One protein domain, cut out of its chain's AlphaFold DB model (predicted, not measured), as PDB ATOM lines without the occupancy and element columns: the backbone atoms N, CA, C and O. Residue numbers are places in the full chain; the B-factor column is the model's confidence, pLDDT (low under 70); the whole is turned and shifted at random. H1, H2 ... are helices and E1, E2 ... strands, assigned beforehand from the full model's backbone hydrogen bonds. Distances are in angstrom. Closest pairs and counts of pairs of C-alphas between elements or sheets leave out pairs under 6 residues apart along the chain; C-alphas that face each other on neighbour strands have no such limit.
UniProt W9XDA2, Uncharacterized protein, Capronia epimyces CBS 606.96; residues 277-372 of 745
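What this domain is: This is residues 277 to 372 of the 745 residues of an uncharacterized protein of Capronia epimyces CBS 606.96 (UniProt W9XDA2). Two small lobes sit end to end: the first is made of short strand pairs and two short helices, E1 with E4, the hairpin E2 and E3, H1 and H2, and the second is a strongly twisted sheet of four strands, E5 to E8. The lobes meet where the beginning of E8 comes close to E1 and H1, and a closing stretch without a named element, residues 359 to 372, folds back beside E5 at the far end. The printed part has 96 residues, with two named helices and eight named strands in the order E1 H1 E2 E3 H2 E4 E5 E6 E7 E8; the largest sheet has the order E5, E6, E7, E8, and the three sheets are antiparallel. The class is mixed, helices and strands. The whole is compact, with a radius of gyration of the C-alphas of 13.9 A, and only just elongated, with spans of 43 by 22 by 21 A.

Where its parts are: E1, residues 277 to 280, begins at C-alpha 277 at (148.811, 106.496, 93.254) and is 9.8 A long from first to last C-alpha. H1, residues 283 to 291, is 12.0 A long. E2, residues 297 to 299, and E3, residues 302 to 304, are short strands. H2, residues 310 to 315, is followed with no residue between by E4, residues 316 to 320, which is 13.4 A long and ends at C-alpha 320 at (146.063, 111.439, 90.558). E5 holds residues 325 to 328, E6 residues 334 to 340 with 19.1 A, and E7 residues 343 to 348 with 16.2 A. E8, residues 351 to 358, is 19.1 A long, bends by 61 degrees at residue 354 and ends at C-alpha 358 at (131.324, 107.544, 105.033).

How they stand to each other: E1 and E4 are antiparallel neighbours at 149 degrees, with N 277 and O 319 at 2.8 A and N 317 and O 279 at 2.7 A, within hydrogen-bond range. H1 and H2 are close but not clearly touching, at a steep tilt of 38 degrees and running opposite ways; their closest C-alphas, of Cys 289 and Cys 312, are 5.9 A apart. In both helices every O i to N i+4 pair is within hydrogen-bond range. The hairpin E2 and E3 is antiparallel, with N 297 and O 304 at 2.8 A; the closest C-alphas of E2 and E1, Cys 298 and Leu 278, are 5.7 A apart. E4 and E5 are apart. E5 to E8 form a meander, each strand the antiparallel neighbour of the one before. Here N 327 and O 335 are 2.9 A apart, N 347 and O 336 2.7 A, and N 353 and O 346 2.7 A. E5 and E8 are its edge strands. The closest C-alphas of E1 and E8, Leu 279 and Met 352, are 5.6 A apart. H1 is on this sheet but at the sheet's level, with a height over the sheet of 1.2 A; Pro 283 and Met 352 are its closest C-alphas to E8, 5.1 A. Residues 370 to 371 pair parallel with residues 327 to 328 of E5 and antiparallel with residues 363 to 364.

The domain as a whole: The two C-alphas farthest apart, of Ala 307 and Pro 366, are 44.3 A apart. The printed part has no cut, and the nine links between named elements are tight. The mean pLDDT of the printed part is 86.5; residues 283, 293 and 351 are under 70.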
ATOM      1  N   VAL A 277     148.812 107.465  92.172       86.81
ATOM      2  CA  VAL A 277     148.811 106.496  93.254       86.81
ATOM      3  C   VAL A 277     147.988 105.293  92.825       86.81
ATOM      4  O   VAL A 277     146.903 105.450  92.261       86.81
ATOM      5  N   LEU A 278     148.524 104.098  93.069       88.81
ATOM      6  CA  LEU A 278     147.805 102.854  92.842       88.81
ATOM      7  C   LEU A 278     146.791 102.675  93.969       88.81
ATOM      8  O   LEU A 278     147.156 102.597  95.141       88.81
ATOM      9  N   LEU A 279     145.518 102.610  93.613       84.69
ATOM     10  CA  LEU A 279     144.414 102.361  94.527       84.69
ATOM     11  C   LEU A 279     143.819 101.010  94.175       84.69
ATOM     12  O   LEU A 279     143.494 100.801  93.019       84.69
ATOM     13  N   CYS A 280     143.654 100.106  95.133       88.00
ATOM     14  CA  CYS A 280     142.870  98.889  94.919       88.00
ATOM     15  C   CYS A 280     141.761  98.830  95.960       88.00
ATOM     16  O   CYS A 280     141.852  99.511  96.978       88.00
ATOM     17  N   TYR A 281     140.748  97.996  95.726       78.50
ATOM     18  CA  TYR A 281     139.569  97.898  96.595       78.50
ATOM     19  C   TYR A 281     139.895  97.680  98.089       78.50
ATOM     20  O   TYR A 281     139.135  98.092  98.961       78.50
ATOM     21  N   ASN A 282     141.043  97.059  98.394       76.38
ATOM     22  CA  ASN A 282     141.530  96.843  99.755       76.38
ATOM     23  C   ASN A 282     143.018  97.256  99.894       76.38
ATOM     24  O   ASN A 282     143.832  96.858  99.053       76.38
ATOM     25  N   PRO A 283     143.416  97.959 100.976       68.94
ATOM     26  CA  PRO A 283     144.808  98.305 101.310       68.94
ATOM     27  C   PRO A 283     145.814  97.154 101.265       68.94
ATOM     28  O   PRO A 283     146.973  97.320 100.871       68.94
ATOM     29  N   HIS A 284     145.400  95.972 101.715       73.62
ATOM     30  CA  HIS A 284     146.218  94.764 101.686       73.62
ATOM     31  C   HIS A 284     146.388  94.245 100.265       73.62
ATOM     32  O   HIS A 284     147.473  93.785  99.900       73.62
ATOM     33  N   HIS A 285     145.353  94.390  99.443       81.44
ATOM     34  CA  HIS A 285     145.415  94.047  98.033       81.44
ATOM     35  C   HIS A 285     146.307  95.027  97.266       81.44
ATOM     36  O   HIS A 285     147.164  94.593  96.505       81.44
ATOM     37  N   THR A 286     146.215  96.332  97.545       82.12
ATOM     38  CA  THR A 286     147.132  97.333  96.977       82.12
ATOM     39  C   THR A 286     148.580  97.028  97.328       82.12
ATOM     40  O   THR A 286     149.438  97.037  96.446       82.12
ATOM     41  N   ARG A 287     148.856  96.683  98.593       79.19
ATOM     42  CA  ARG A 287     150.186  96.219  99.005       79.19
ATOM     43  C   ARG A 287     150.603  94.988  98.222       79.19
ATOM     44  O   ARG A 287     151.669  95.014  97.629       79.19
ATOM     45  N   THR A 288     149.755  93.968  98.151       80.38
ATOM     46  CA  THR A 288     150.053  92.720  97.440       80.38
ATOM     47  C   THR A 288     150.343  92.969  95.961       80.38
ATOM     48  O   THR A 288     151.379  92.531  95.479       80.38
ATOM     49  N   CYS A 289     149.517  93.728  95.241       84.06
ATOM     50  CA  CYS A 289     149.744  94.024  93.824       84.06
ATOM     51  C   CYS A 289     151.017  94.848  93.585       84.06
ATOM     52  O   CYS A 289     151.729  94.605  92.609       84.06
ATOM     53  N   ASN A 290     151.347  95.771  94.494       83.75
ATOM     54  CA  ASN A 290     152.566  96.576  94.411       83.75
ATOM     55  C   ASN A 290     153.834  95.781  94.808       83.75
ATOM     56  O   ASN A 290     154.878  95.915  94.173       83.75
ATOM     57  N   SER A 291     153.760  94.906  95.822       72.38
ATOM     58  CA  SER A 291     154.913  94.187  96.397       72.38
ATOM     59  C   SER A 291     155.106  92.744  95.899       72.38
ATOM     60  O   SER A 291     156.100  92.108  96.247       72.38
ATOM     61  N   SER A 292     154.175  92.204  95.107       70.19
ATOM     62  CA  SER A 292     154.232  90.868  94.479       70.19
ATOM     63  C   SER A 292     155.237  90.822  93.307       70.19
ATOM     64  O   SER A 292     155.660  91.882  92.832       70.19
ATOM     65  N   PRO A 293     155.609  89.641  92.752       68.62
ATOM     66  CA  PRO A 293     156.233  89.537  91.421       68.62
ATOM     67  C   PRO A 293     155.591  90.401  90.317       68.62
ATOM     68  O   PRO A 293     156.242  90.679  89.310       68.62
ATOM     69  N   PHE A 294     154.343  90.840  90.494       78.44
ATOM     70  CA  PHE A 294     153.620  91.668  89.534       78.44
ATOM     71  C   PHE A 294     154.074  93.138  89.480       78.44
ATOM     72  O   PHE A 294     154.044  93.723  88.402       78.44
ATOM     73  N   ARG A 295     154.531  93.729  90.599       85.12
ATOM     74  CA  ARG A 295     154.984  95.136  90.717       85.12
ATOM     75  C   ARG A 295     154.079  96.159  90.024       85.12
ATOM     76  O   ARG A 295     154.545  96.951  89.203       85.12
ATOM     77  N   TYR A 296     152.789  96.133  90.340       87.19
ATOM     78  CA  TYR A 296     151.864  97.150  89.852       87.19
ATOM     79  C   TYR A 296     152.251  98.527  90.390       87.19
ATOM     80  O   TYR A 296     152.342  98.736  91.596       87.19
ATOM     81  N   ALA A 297     152.446  99.472  89.481       88.75
ATOM     82  CA  ALA A 297     152.723 100.871  89.764       88.75
ATOM     83  C   ALA A 297     151.962 101.759  88.775       88.75
ATOM     84  O   ALA A 297     151.591 101.322  87.683       88.75
ATOM     85  N   CYS A 298     151.750 103.018  89.145       89.94
ATOM     86  CA  CYS A 298     151.098 103.987  88.276       89.94
ATOM     87  C   CYS A 298     152.122 104.842  87.544       89.94
ATOM     88  O   CYS A 298     152.915 105.551  88.161       89.94
ATOM     89  N   ASN A 299     152.070 104.815  86.215       85.25
ATOM     90  CA  ASN A 299     152.781 105.764  85.373       85.25
ATOM     91  C   ASN A 299     151.749 106.646  84.678       85.25
ATOM     92  O   ASN A 299     151.158 106.272  83.662       85.25
ATOM     93  N   LYS A 300     151.526 107.834  85.245       85.88
ATOM     94  CA  LYS A 300     150.383 108.682  84.893       85.88
ATOM     95  C   LYS A 300     149.071 107.921  85.152       85.88
ATOM     96  O   LYS A 300     148.944 107.225  86.153       85.88
ATOM     97  N   ASN A 301     148.105 108.023  84.249       84.50
ATOM     98  CA  ASN A 301     146.812 107.351  84.348       84.50
ATOM     99  C   ASN A 301     146.836 105.861  83.966       84.50
ATOM    100  O   ASN A 301     145.779 105.237  83.986       84.50
ATOM    101  N   ASN A 302     147.994 105.302  83.603       85.56
ATOM    102  CA  ASN A 302     148.108 103.918  83.152       85.56
ATOM    103  C   ASN A 302     148.859 103.059  84.174       85.56
ATOM    104  O   ASN A 302     149.842 103.501  84.777       85.56
ATOM    105  N   PHE A 303     148.437 101.801  84.302       87.75
ATOM    106  CA  PHE A 303     149.186 100.801  85.052       87.75
ATOM    107  C   PHE A 303     150.459 100.412  84.319       87.75
ATOM    108  O   PHE A 303     150.488 100.247  83.098       87.75
ATOM    109  N   THR A 304     151.505 100.199  85.096       86.06
ATOM    110  CA  THR A 304     152.708  99.495  84.677       86.06
ATOM    111  C   THR A 304     152.923  98.335  85.636       86.06
ATOM    112  O   THR A 304     152.881  98.547  86.844       86.06
ATOM    113  N   SER A 305     153.146  97.132  85.116       86.75
ATOM    114  CA  SER A 305     153.444  95.931  85.902       86.75
ATOM    115  C   SER A 305     154.604  95.162  85.260       86.75
ATOM    116  O   SER A 305     154.839  95.261  84.053       86.75
ATOM    117  N   THR A 306     155.377  94.423  86.059       76.56
ATOM    118  CA  THR A 306     156.405  93.490  85.560       76.56
ATOM    119  C   THR A 306     155.823  92.146  85.135       76.56
ATOM    120  O   THR A 306     156.434  91.447  84.329       76.56
ATOM    121  N   ALA A 307     154.651  91.792  85.658       76.44
ATOM    122  CA  ALA A 307     153.847  90.657  85.225       76.44
ATOM    123  C   ALA A 307     152.366  90.996  85.445       76.44
ATOM    124  O   ALA A 307     152.024  91.579  86.472       76.44
ATOM    125  N   GLN A 308     151.513  90.647  84.483       76.75
ATOM    126  CA  GLN A 308     150.072  90.876  84.589       76.75
ATOM    127  C   GLN A 308     149.436  89.850  85.531       76.75
ATOM    128  O   GLN A 308     149.715  88.653  85.432       76.75
ATOM    129  N   ASP A 309     148.591  90.333  86.434       82.75
ATOM    130  CA  ASP A 309     147.673  89.539  87.238       82.75
ATOM    131  C   ASP A 309     146.256  90.081  87.008       82.75
ATOM    132  O   ASP A 309     145.991  91.244  87.327       82.75
ATOM    133  N   PRO A 310     145.332  89.258  86.481       78.38
ATOM    134  CA  PRO A 310     144.008  89.729  86.090       78.38
ATOM    135  C   PRO A 310     143.183  90.254  87.272       78.38
ATOM    136  O   PRO A 310     142.280  91.053  87.060       78.38
ATOM    137  N   VAL A 311     143.493  89.854  88.514       80.75
ATOM    138  CA  VAL A 311     142.809  90.394  89.699       80.75
ATOM    139  C   VAL A 311     143.291  91.810  89.960       80.75
ATOM    140  O   VAL A 311     142.474  92.717  90.084       80.75
ATOM    141  N   CYS A 312     144.609  92.021  89.988       86.25
ATOM    142  CA  CYS A 312     145.184  93.354  90.149       86.25
ATOM    143  C   CYS A 312     144.757  94.306  89.017       86.25
ATOM    144  O   CYS A 312     144.512  95.480  89.283       86.25
ATOM    145  N   ASP A 313     144.634  93.817  87.780       82.38
ATOM    146  CA  ASP A 313     144.141  94.608  86.643       82.38
ATOM    147  C   ASP A 313     142.676  95.043  86.815       82.38
ATOM    148  O   ASP A 313     142.317  96.155  86.428       82.38
ATOM    149  N   GLU A 314     141.830  94.182  87.390       82.12
ATOM    150  CA  GLU A 314     140.396  94.442  87.551       82.12
ATOM    151  C   GLU A 314     140.091  95.345  88.751       82.12
ATOM    152  O   GLU A 314     139.243  96.233  88.658       82.12
ATOM    153  N   ILE A 315     140.769  95.131  89.883       84.69
ATOM    154  CA  ILE A 315     140.366  95.757  91.151       84.69
ATOM    155  C   ILE A 315     141.244  96.928  91.583       84.69
ATOM    156  O   ILE A 315     140.945  97.574  92.594       84.69
ATOM    157  N   CYS A 316     142.330  97.195  90.859       89.00
ATOM    158  CA  CYS A 316     143.145  98.383  91.064       89.00
ATOM    159  C   CYS A 316     142.780  99.487  90.061       89.00
ATOM    160  O   CYS A 316     142.172  99.233  89.031       89.00
ATOM    161  N   LYS A 317     143.138 100.738  90.370       91.44
ATOM    162  CA  LYS A 317     143.015 101.953  89.550       91.44
ATOM    163  C   LYS A 317     144.128 102.934  89.890       91.44
ATOM    164  O   LYS A 317     144.502 103.091  91.048       91.44
ATOM    165  N   CYS A 318     144.650 103.623  88.883       91.12
ATOM    166  CA  CYS A 318     145.562 104.738  89.101       91.12
ATOM    167  C   CYS A 318     144.767 106.017  89.333       91.12
ATOM    168  O   CYS A 318     143.923 106.383  88.516       91.12
ATOM    169  N   SER A 319     145.058 106.724  90.423       88.50
ATOM    170  CA  SER A 319     144.426 108.004  90.738       88.50
ATOM    171  C   SER A 319     145.456 109.107  90.929       88.50
ATOM    172  O   SER A 319     146.507 108.897  91.527       88.50
ATOM    173  N   ALA A 320     145.166 110.301  90.418       86.75
ATOM    174  CA  ALA A 320     146.063 111.439  90.558       86.75
ATOM    175  C   ALA A 320     146.115 111.898  92.023       86.75
ATOM    176  O   ALA A 320     145.072 112.059  92.658       86.75
ATOM    177  N   SER A 321     147.306 112.197  92.545       80.44
ATOM    178  CA  SER A 321     147.477 112.783  93.889       80.44
ATOM    179  C   SER A 321     146.697 114.088  94.096       80.44
ATOM    180  O   SER A 321     146.299 114.398  95.215       80.44
ATOM    181  N   SER A 322     146.401 114.827  93.023       82.69
ATOM    182  CA  SER A 322     145.553 116.027  93.054       82.69
ATOM    183  C   SER A 322     144.081 115.754  93.383       82.69
ATOM    184  O   SER A 322     143.359 116.686  93.722       82.69
ATOM    185  N   SER A 323     143.628 114.500  93.292       81.88
ATOM    186  CA  SER A 323     142.278 114.075  93.693       81.88
ATOM    187  C   SER A 323     142.173 113.698  95.177       81.88
ATOM    188  O   SER A 323     141.117 113.254  95.626       81.88
ATOM    189  N   MET A 324     143.265 113.839  95.933       89.31
ATOM    190  CA  MET A 324     143.316 113.509  97.354       89.31
ATOM    191  C   MET A 324     142.981 114.726  98.213       89.31
ATOM    192  O   MET A 324     143.425 115.843  97.945       89.31
ATOM    193  N   TYR A 325     142.233 114.490  99.284       92.88
ATOM    194  CA  TYR A 325     141.820 115.500 100.254       92.88
ATOM    195  C   TYR A 325     142.693 115.418 101.511       92.88
ATOM    196  O   TYR A 325     143.323 114.393 101.777       92.88
ATOM    197  N   LYS A 326     142.754 116.502 102.293       95.25
ATOM    198  CA  LYS A 326     143.307 116.460 103.657       95.25
ATOM    199  C   LYS A 326     142.238 115.948 104.599       95.25
ATOM    200  O   LYS A 326     141.105 116.417 104.524       95.25
ATOM    201  N   CYS A 327     142.581 114.994 105.455       96.12
ATOM    202  CA  CYS A 327     141.593 114.304 106.274       96.12
ATOM    203  C   CYS A 327     142.143 114.061 107.676       96.12
ATOM    204  O   CYS A 327     143.351 113.909 107.855       96.12
ATOM    205  N   ILE A 328     141.270 114.072 108.677       94.81
ATOM    206  CA  ILE A 328     141.629 113.798 110.071       94.81
ATOM    207  C   ILE A 328     140.960 112.485 110.454       94.81
ATOM    208  O   ILE A 328     139.737 112.368 110.368       94.81
ATOM    209  N   SER A 329     141.756 111.484 110.830       93.38
ATOM    210  CA  SER A 329     141.232 110.185 111.259       93.38
ATOM    211  C   SER A 329     140.531 110.284 112.622       93.38
ATOM    212  O   SER A 329     140.699 111.258 113.358       93.38
ATOM    213  N   ARG A 330     139.778 109.244 113.009       90.31
ATOM    214  CA  ARG A 330     139.136 109.158 114.339       90.31
ATOM    215  C   ARG A 330     140.127 109.269 115.505       90.31
ATOM    216  O   ARG A 330     139.749 109.661 116.602       90.31
ATOM    217  N   GLU A 331     141.393 108.946 115.259       89.94
ATOM    218  CA  GLU A 331     142.485 109.039 116.232       89.94
ATOM    219  C   GLU A 331     143.156 110.425 116.259       89.94
ATOM    220  O   GLU A 331     144.167 110.603 116.931       89.94
ATOM    221  N   ASN A 332     142.589 111.427 115.569       88.12
ATOM    222  CA  ASN A 332     143.128 112.787 115.439       88.12
ATOM    223  C   ASN A 332     144.460 112.894 114.671       88.12
ATOM    224  O   ASN A 332     145.188 113.879 114.824       88.12
ATOM    225  N   PHE A 333     144.784 111.934 113.802       90.38
ATOM    226  CA  PHE A 333     145.949 112.049 112.921       90.38
ATOM    227  C   PHE A 333     145.574 112.734 111.605       90.38
ATOM    228  O   PHE A 333     144.607 112.348 110.946       90.38
ATOM    229  N   GLN A 334     146.345 113.754 111.215       92.44
ATOM    230  CA  GLN A 334     146.234 114.364 109.891       92.44
ATOM    231  C   GLN A 334     146.847 113.435 108.845       92.44
ATOM    232  O   GLN A 334     148.024 113.089 108.925       92.44
ATOM    233  N   THR A 335     146.054 113.083 107.842       92.75
ATOM    234  CA  THR A 335     146.441 112.215 106.732       92.75
ATOM    235  C   THR A 335     145.893 112.760 105.407       92.75
ATOM    236  O   THR A 335     145.172 113.764 105.373       92.75
ATOM    237  N   ARG A 336     146.264 112.140 104.285       93.94
ATOM    238  CA  ARG A 336     145.579 112.352 103.001       93.94
ATOM    239  C   ARG A 336     144.496 111.285 102.864       93.94
ATOM    240  O   ARG A 336     144.681 110.179 103.355       93.94
ATOM    241  N   CYS A 337     143.380 111.585 102.212       94.81
ATOM    242  CA  CYS A 337     142.364 110.577 101.922       94.81
ATOM    243  C   CYS A 337     141.835 110.662 100.489       94.81
ATOM    244  O   CYS A 337     141.894 111.710  99.842       94.81
ATOM    245  N   HIS A 338     141.331 109.536  99.991       93.06
ATOM    246  CA  HIS A 338     140.640 109.423  98.714       93.06
ATOM    247  C   HIS A 338     139.153 109.172  98.962       93.06
ATOM    248  O   HIS A 338     138.795 108.359  99.815       93.06
ATOM    249  N   ILE A 339     138.302 109.876  98.215       91.06
ATOM    250  CA  ILE A 339     136.853 109.679  98.237       91.06
ATOM    251  C   ILE A 339     136.483 108.847  97.016       91.06
ATOM    252  O   ILE A 339     136.731 109.264  95.883       91.06
ATOM    253  N   GLU A 340     135.872 107.697  97.255       87.31
ATOM    254  CA  GLU A 340     135.257 106.874  96.223       87.31
ATOM    255  C   GLU A 340     133.779 106.717  96.559       87.31
ATOM    256  O   GLU A 340     133.429 106.118  97.573       87.31
ATOM    257  N   GLU A 341     132.929 107.301  95.713       90.19
ATOM    258  CA  GLU A 341     131.489 107.426  95.957       90.19
ATOM    259  C   GLU A 341     131.203 108.161  97.278       90.19
ATOM    260  O   GLU A 341     131.402 109.374  97.359       90.19
ATOM    261  N   ASP A 342     130.757 107.440  98.304       91.44
ATOM    262  CA  ASP A 342     130.470 107.938  99.647       91.44
ATOM    263  C   ASP A 342     131.495 107.470 100.689       91.44
ATOM    264  O   ASP A 342     131.398 107.856 101.850       91.44
ATOM    265  N   LYS A 343     132.484 106.655 100.310       91.69
ATOM    266  CA  LYS A 343     133.480 106.083 101.221       91.69
ATOM    267  C   LYS A 343     134.777 106.870 101.174       91.69
ATOM    268  O   LYS A 343     135.277 107.226 100.105       91.69
ATOM    269  N   VAL A 344     135.350 107.110 102.346       93.38
ATOM    270  CA  VAL A 344     136.572 107.897 102.495       93.38
ATOM    271  C   VAL A 344     137.678 107.030 103.076       93.38
ATOM    272  O   VAL A 344     137.567 106.545 104.199       93.38
ATOM    273  N   TYR A 345     138.757 106.855 102.323       91.94
ATOM    274  CA  TYR A 345     139.864 105.965 102.671       91.94
ATOM    275  C   TYR A 345     141.142 106.750 102.912       91.94
ATOM    276  O   TYR A 345     141.474 107.641 102.134       91.94
ATOM    277  N   GLU A 346     141.878 106.401 103.961       92.75
ATOM    278  CA  GLU A 346     143.206 106.945 104.240       92.75
ATOM    279  C   GLU A 346     144.172 106.680 103.073       92.75
ATOM    280  O   GLU A 346     144.010 105.722 102.326       92.75
ATOM    281  N   ILE A 347     145.189 107.521 102.899       88.81
ATOM    282  CA  ILE A 347     146.274 107.322 101.937       88.81
ATOM    283  C   ILE A 347     147.602 107.379 102.690       88.81
ATOM    284  O   ILE A 347     148.030 108.438 103.148       88.81
ATOM    285  N   ASN A 348     148.269 106.229 102.774       79.38
ATOM    286  CA  ASN A 348     149.555 106.051 103.438       79.38
ATOM    287  C   ASN A 348     150.662 105.978 102.375       79.38
ATOM    288  O   ASN A 348     151.002 104.907 101.872       79.38
ATOM    289  N   GLY A 349     151.197 107.143 101.995       81.50
ATOM    290  CA  GLY A 349     152.181 107.266 100.913       81.50
ATOM    291  C   GLY A 349     151.545 107.051  99.535       81.50
ATOM    292  O   GLY A 349     150.665 107.809  99.135       81.50
ATOM    293  N   THR A 350     151.985 106.019  98.813       70.50
ATOM    294  CA  THR A 350     151.447 105.604  97.499       70.50
ATOM    295  C   THR A 350     150.433 104.461  97.602       70.50
ATOM    296  O   THR A 350     150.161 103.773  96.617       70.50
ATOM    297  N   LEU A 351     149.877 104.225  98.790       67.12
ATOM    298  CA  LEU A 351     148.958 103.125  99.046       67.12
ATOM    299  C   LEU A 351     147.681 103.633  99.712       67.12
ATOM    300  O   LEU A 351     147.720 104.496 100.588       67.12
ATOM    301  N   MET A 352     146.553 103.044  99.328       77.06
ATOM    302  CA  MET A 352     145.285 103.195 100.037       77.06
ATOM    303  C   MET A 352     145.395 102.515 101.406       77.06
ATOM    304  O   MET A 352     145.868 101.387 101.511       77.06
ATOM    305  N   GLY A 353     145.036 103.240 102.454       84.62
ATOM    306  CA  GLY A 353     144.957 102.815 103.845       84.62
ATOM    307  C   GLY A 353     143.514 102.524 104.264       84.62
ATOM    308  O   GLY A 353     142.632 102.313 103.435       84.62
ATOM    309  N   ASN A 354     143.271 102.485 105.570       87.00
ATOM    310  CA  ASN A 354     141.991 102.037 106.122       87.00
ATOM    311  C   ASN A 354     140.816 102.957 105.734       87.00
ATOM    312  O   ASN A 354     140.987 104.161 105.530       87.00
ATOM    313  N   LEU A 355     139.602 102.395 105.687       91.12
ATOM    314  CA  LEU A 355     138.367 103.177 105.577       91.12
ATOM    315  C   LEU A 355     138.219 104.066 106.824       91.12
ATOM    316  O   LEU A 355     138.103 103.561 107.940       91.12
ATOM    317  N   LEU A 356     138.204 105.385 106.635       94.12
ATOM    318  CA  LEU A 356     138.012 106.369 107.705       94.12
ATOM    319  C   LEU A 356     136.530 106.502 108.094       94.12
ATOM    320  O   LEU A 356     136.206 106.670 109.272       94.12
ATOM    321  N   GLY A 357     135.632 106.390 107.111       93.69
ATOM    322  CA  GLY A 357     134.183 106.442 107.298       93.69
ATOM    323  C   GLY A 357     133.436 106.768 106.006       93.69
ATOM    324  O   GLY A 357     134.036 106.822 104.929       93.69
ATOM    325  N   HIS A 358     132.127 106.992 106.123       94.38
ATOM    326  CA  HIS A 358     131.324 107.544 105.033       94.38
ATOM    327  C   HIS A 358     131.400 109.074 105.049       94.38
ATOM    328  O   HIS A 358     131.517 109.682 106.111       94.38
ATOM    329  N   LEU A 359     131.324 109.716 103.885       93.75
ATOM    330  CA  LEU A 359     131.413 111.172 103.756       93.75
ATOM    331  C   LEU A 359     130.311 111.888 104.560       93.75
ATOM    332  O   LEU A 359     130.558 112.960 105.103       93.75
ATOM    333  N   ASP A 360     129.140 111.257 104.699       92.75
ATOM    334  CA  ASP A 360     128.012 111.746 105.504       92.75
ATOM    335  C   ASP A 360     128.300 111.771 107.016       92.75
ATOM    336  O   ASP A 360     127.653 112.513 107.758       92.75
ATOM    337  N   ASP A 361     129.276 110.985 107.477       92.69
ATOM    338  CA  ASP A 361     129.704 110.947 108.878       92.69
ATOM    339  C   ASP A 361     130.787 111.997 109.188       92.69
ATOM    340  O   ASP A 361     131.119 112.218 110.356       92.69
ATOM    341  N   ALA A 362     131.360 112.632 108.160       94.06
ATOM    342  CA  ALA A 362     132.480 113.551 108.297       94.06
ATOM    343  C   ALA A 362     132.037 115.008 108.476       94.06
ATOM    344  O   ALA A 362     131.075 115.484 107.870       94.06
ATOM    345  N   VAL A 363     132.809 115.772 109.247       95.19
ATOM    346  CA  VAL A 363     132.685 117.231 109.305       95.19
ATOM    347  C   VAL A 363     133.655 117.841 108.298       95.19
ATOM    348  O   VAL A 363     134.868 117.730 108.446       95.19
ATOM    349  N   ILE A 364     133.140 118.516 107.271       92.50
ATOM    350  CA  ILE A 364     133.988 119.246 106.318       92.50
ATOM    351  C   ILE A 364     134.361 120.599 106.934       92.50
ATOM    352  O   ILE A 364     133.508 121.472 107.118       92.50
ATOM    353  N   GLN A 365     135.638 120.772 107.270       92.88
ATOM    354  CA  GLN A 365     136.177 122.012 107.819       92.88
ATOM    355  C   GLN A 365     136.223 123.134 106.758       92.88
ATOM    356  O   GLN A 365     136.198 122.862 105.555       92.88
ATOM    357  N   PRO A 366     136.321 124.418 107.162       89.62
ATOM    358  CA  PRO A 366     136.343 125.549 106.227       89.62
ATOM    359  C   PRO A 366     137.502 125.548 105.221       89.62
ATOM    360  O   PRO A 366     137.414 126.215 104.193       89.62
ATOM    361  N   ASP A 367     138.592 124.839 105.516       89.25
ATOM    362  CA  ASP A 367     139.736 124.653 104.619       89.25
ATOM    363  C   ASP A 367     139.596 123.413 103.713       89.25
ATOM    364  O   ASP A 367     140.564 123.000 103.073       89.25
ATOM    365  N   SER A 368     138.389 122.839 103.651       89.88
ATOM    366  CA  SER A 368     138.039 121.601 102.949       89.88
ATOM    367  C   SER A 368     138.674 120.331 103.529       89.88
ATOM    368  O   SER A 368     138.674 119.298 102.858       89.88
ATOM    369  N   THR A 369     139.199 120.373 104.758       94.31
ATOM    370  CA  THR A 369     139.651 119.165 105.462       94.31
ATOM    371  C   THR A 369     138.450 118.305 105.874       94.31
ATOM    372  O   THR A 369     137.497 118.814 106.458       94.31
ATOM    373  N   ILE A 370     138.492 117.004 105.582       95.50
ATOM    374  CA  ILE A 370     137.436 116.036 105.923       95.50
ATOM    375  C   ILE A 370     137.751 115.423 107.288       95.50
ATOM    376  O   ILE A 370     138.710 114.665 107.433       95.50
ATOM    377  N   ASP A 371     136.972 115.773 108.304       96.06
ATOM    378  CA  ASP A 371     137.276 115.458 109.695       96.06
ATOM    379  C   ASP A 371     136.352 114.371 110.262       96.06
ATOM    380  O   ASP A 371     135.144 114.575 110.395       96.06
ATOM    381  N   PHE A 372     136.936 113.226 110.620       95.25
ATOM    382  CA  PHE A 372     136.256 112.102 111.274       95.25
ATOM    383  C   PHE A 372     136.494 112.051 112.789       95.25
ATOM    384  O   PHE A 372     136.050 111.110 113.445       95.25
TER     385      PHE A 372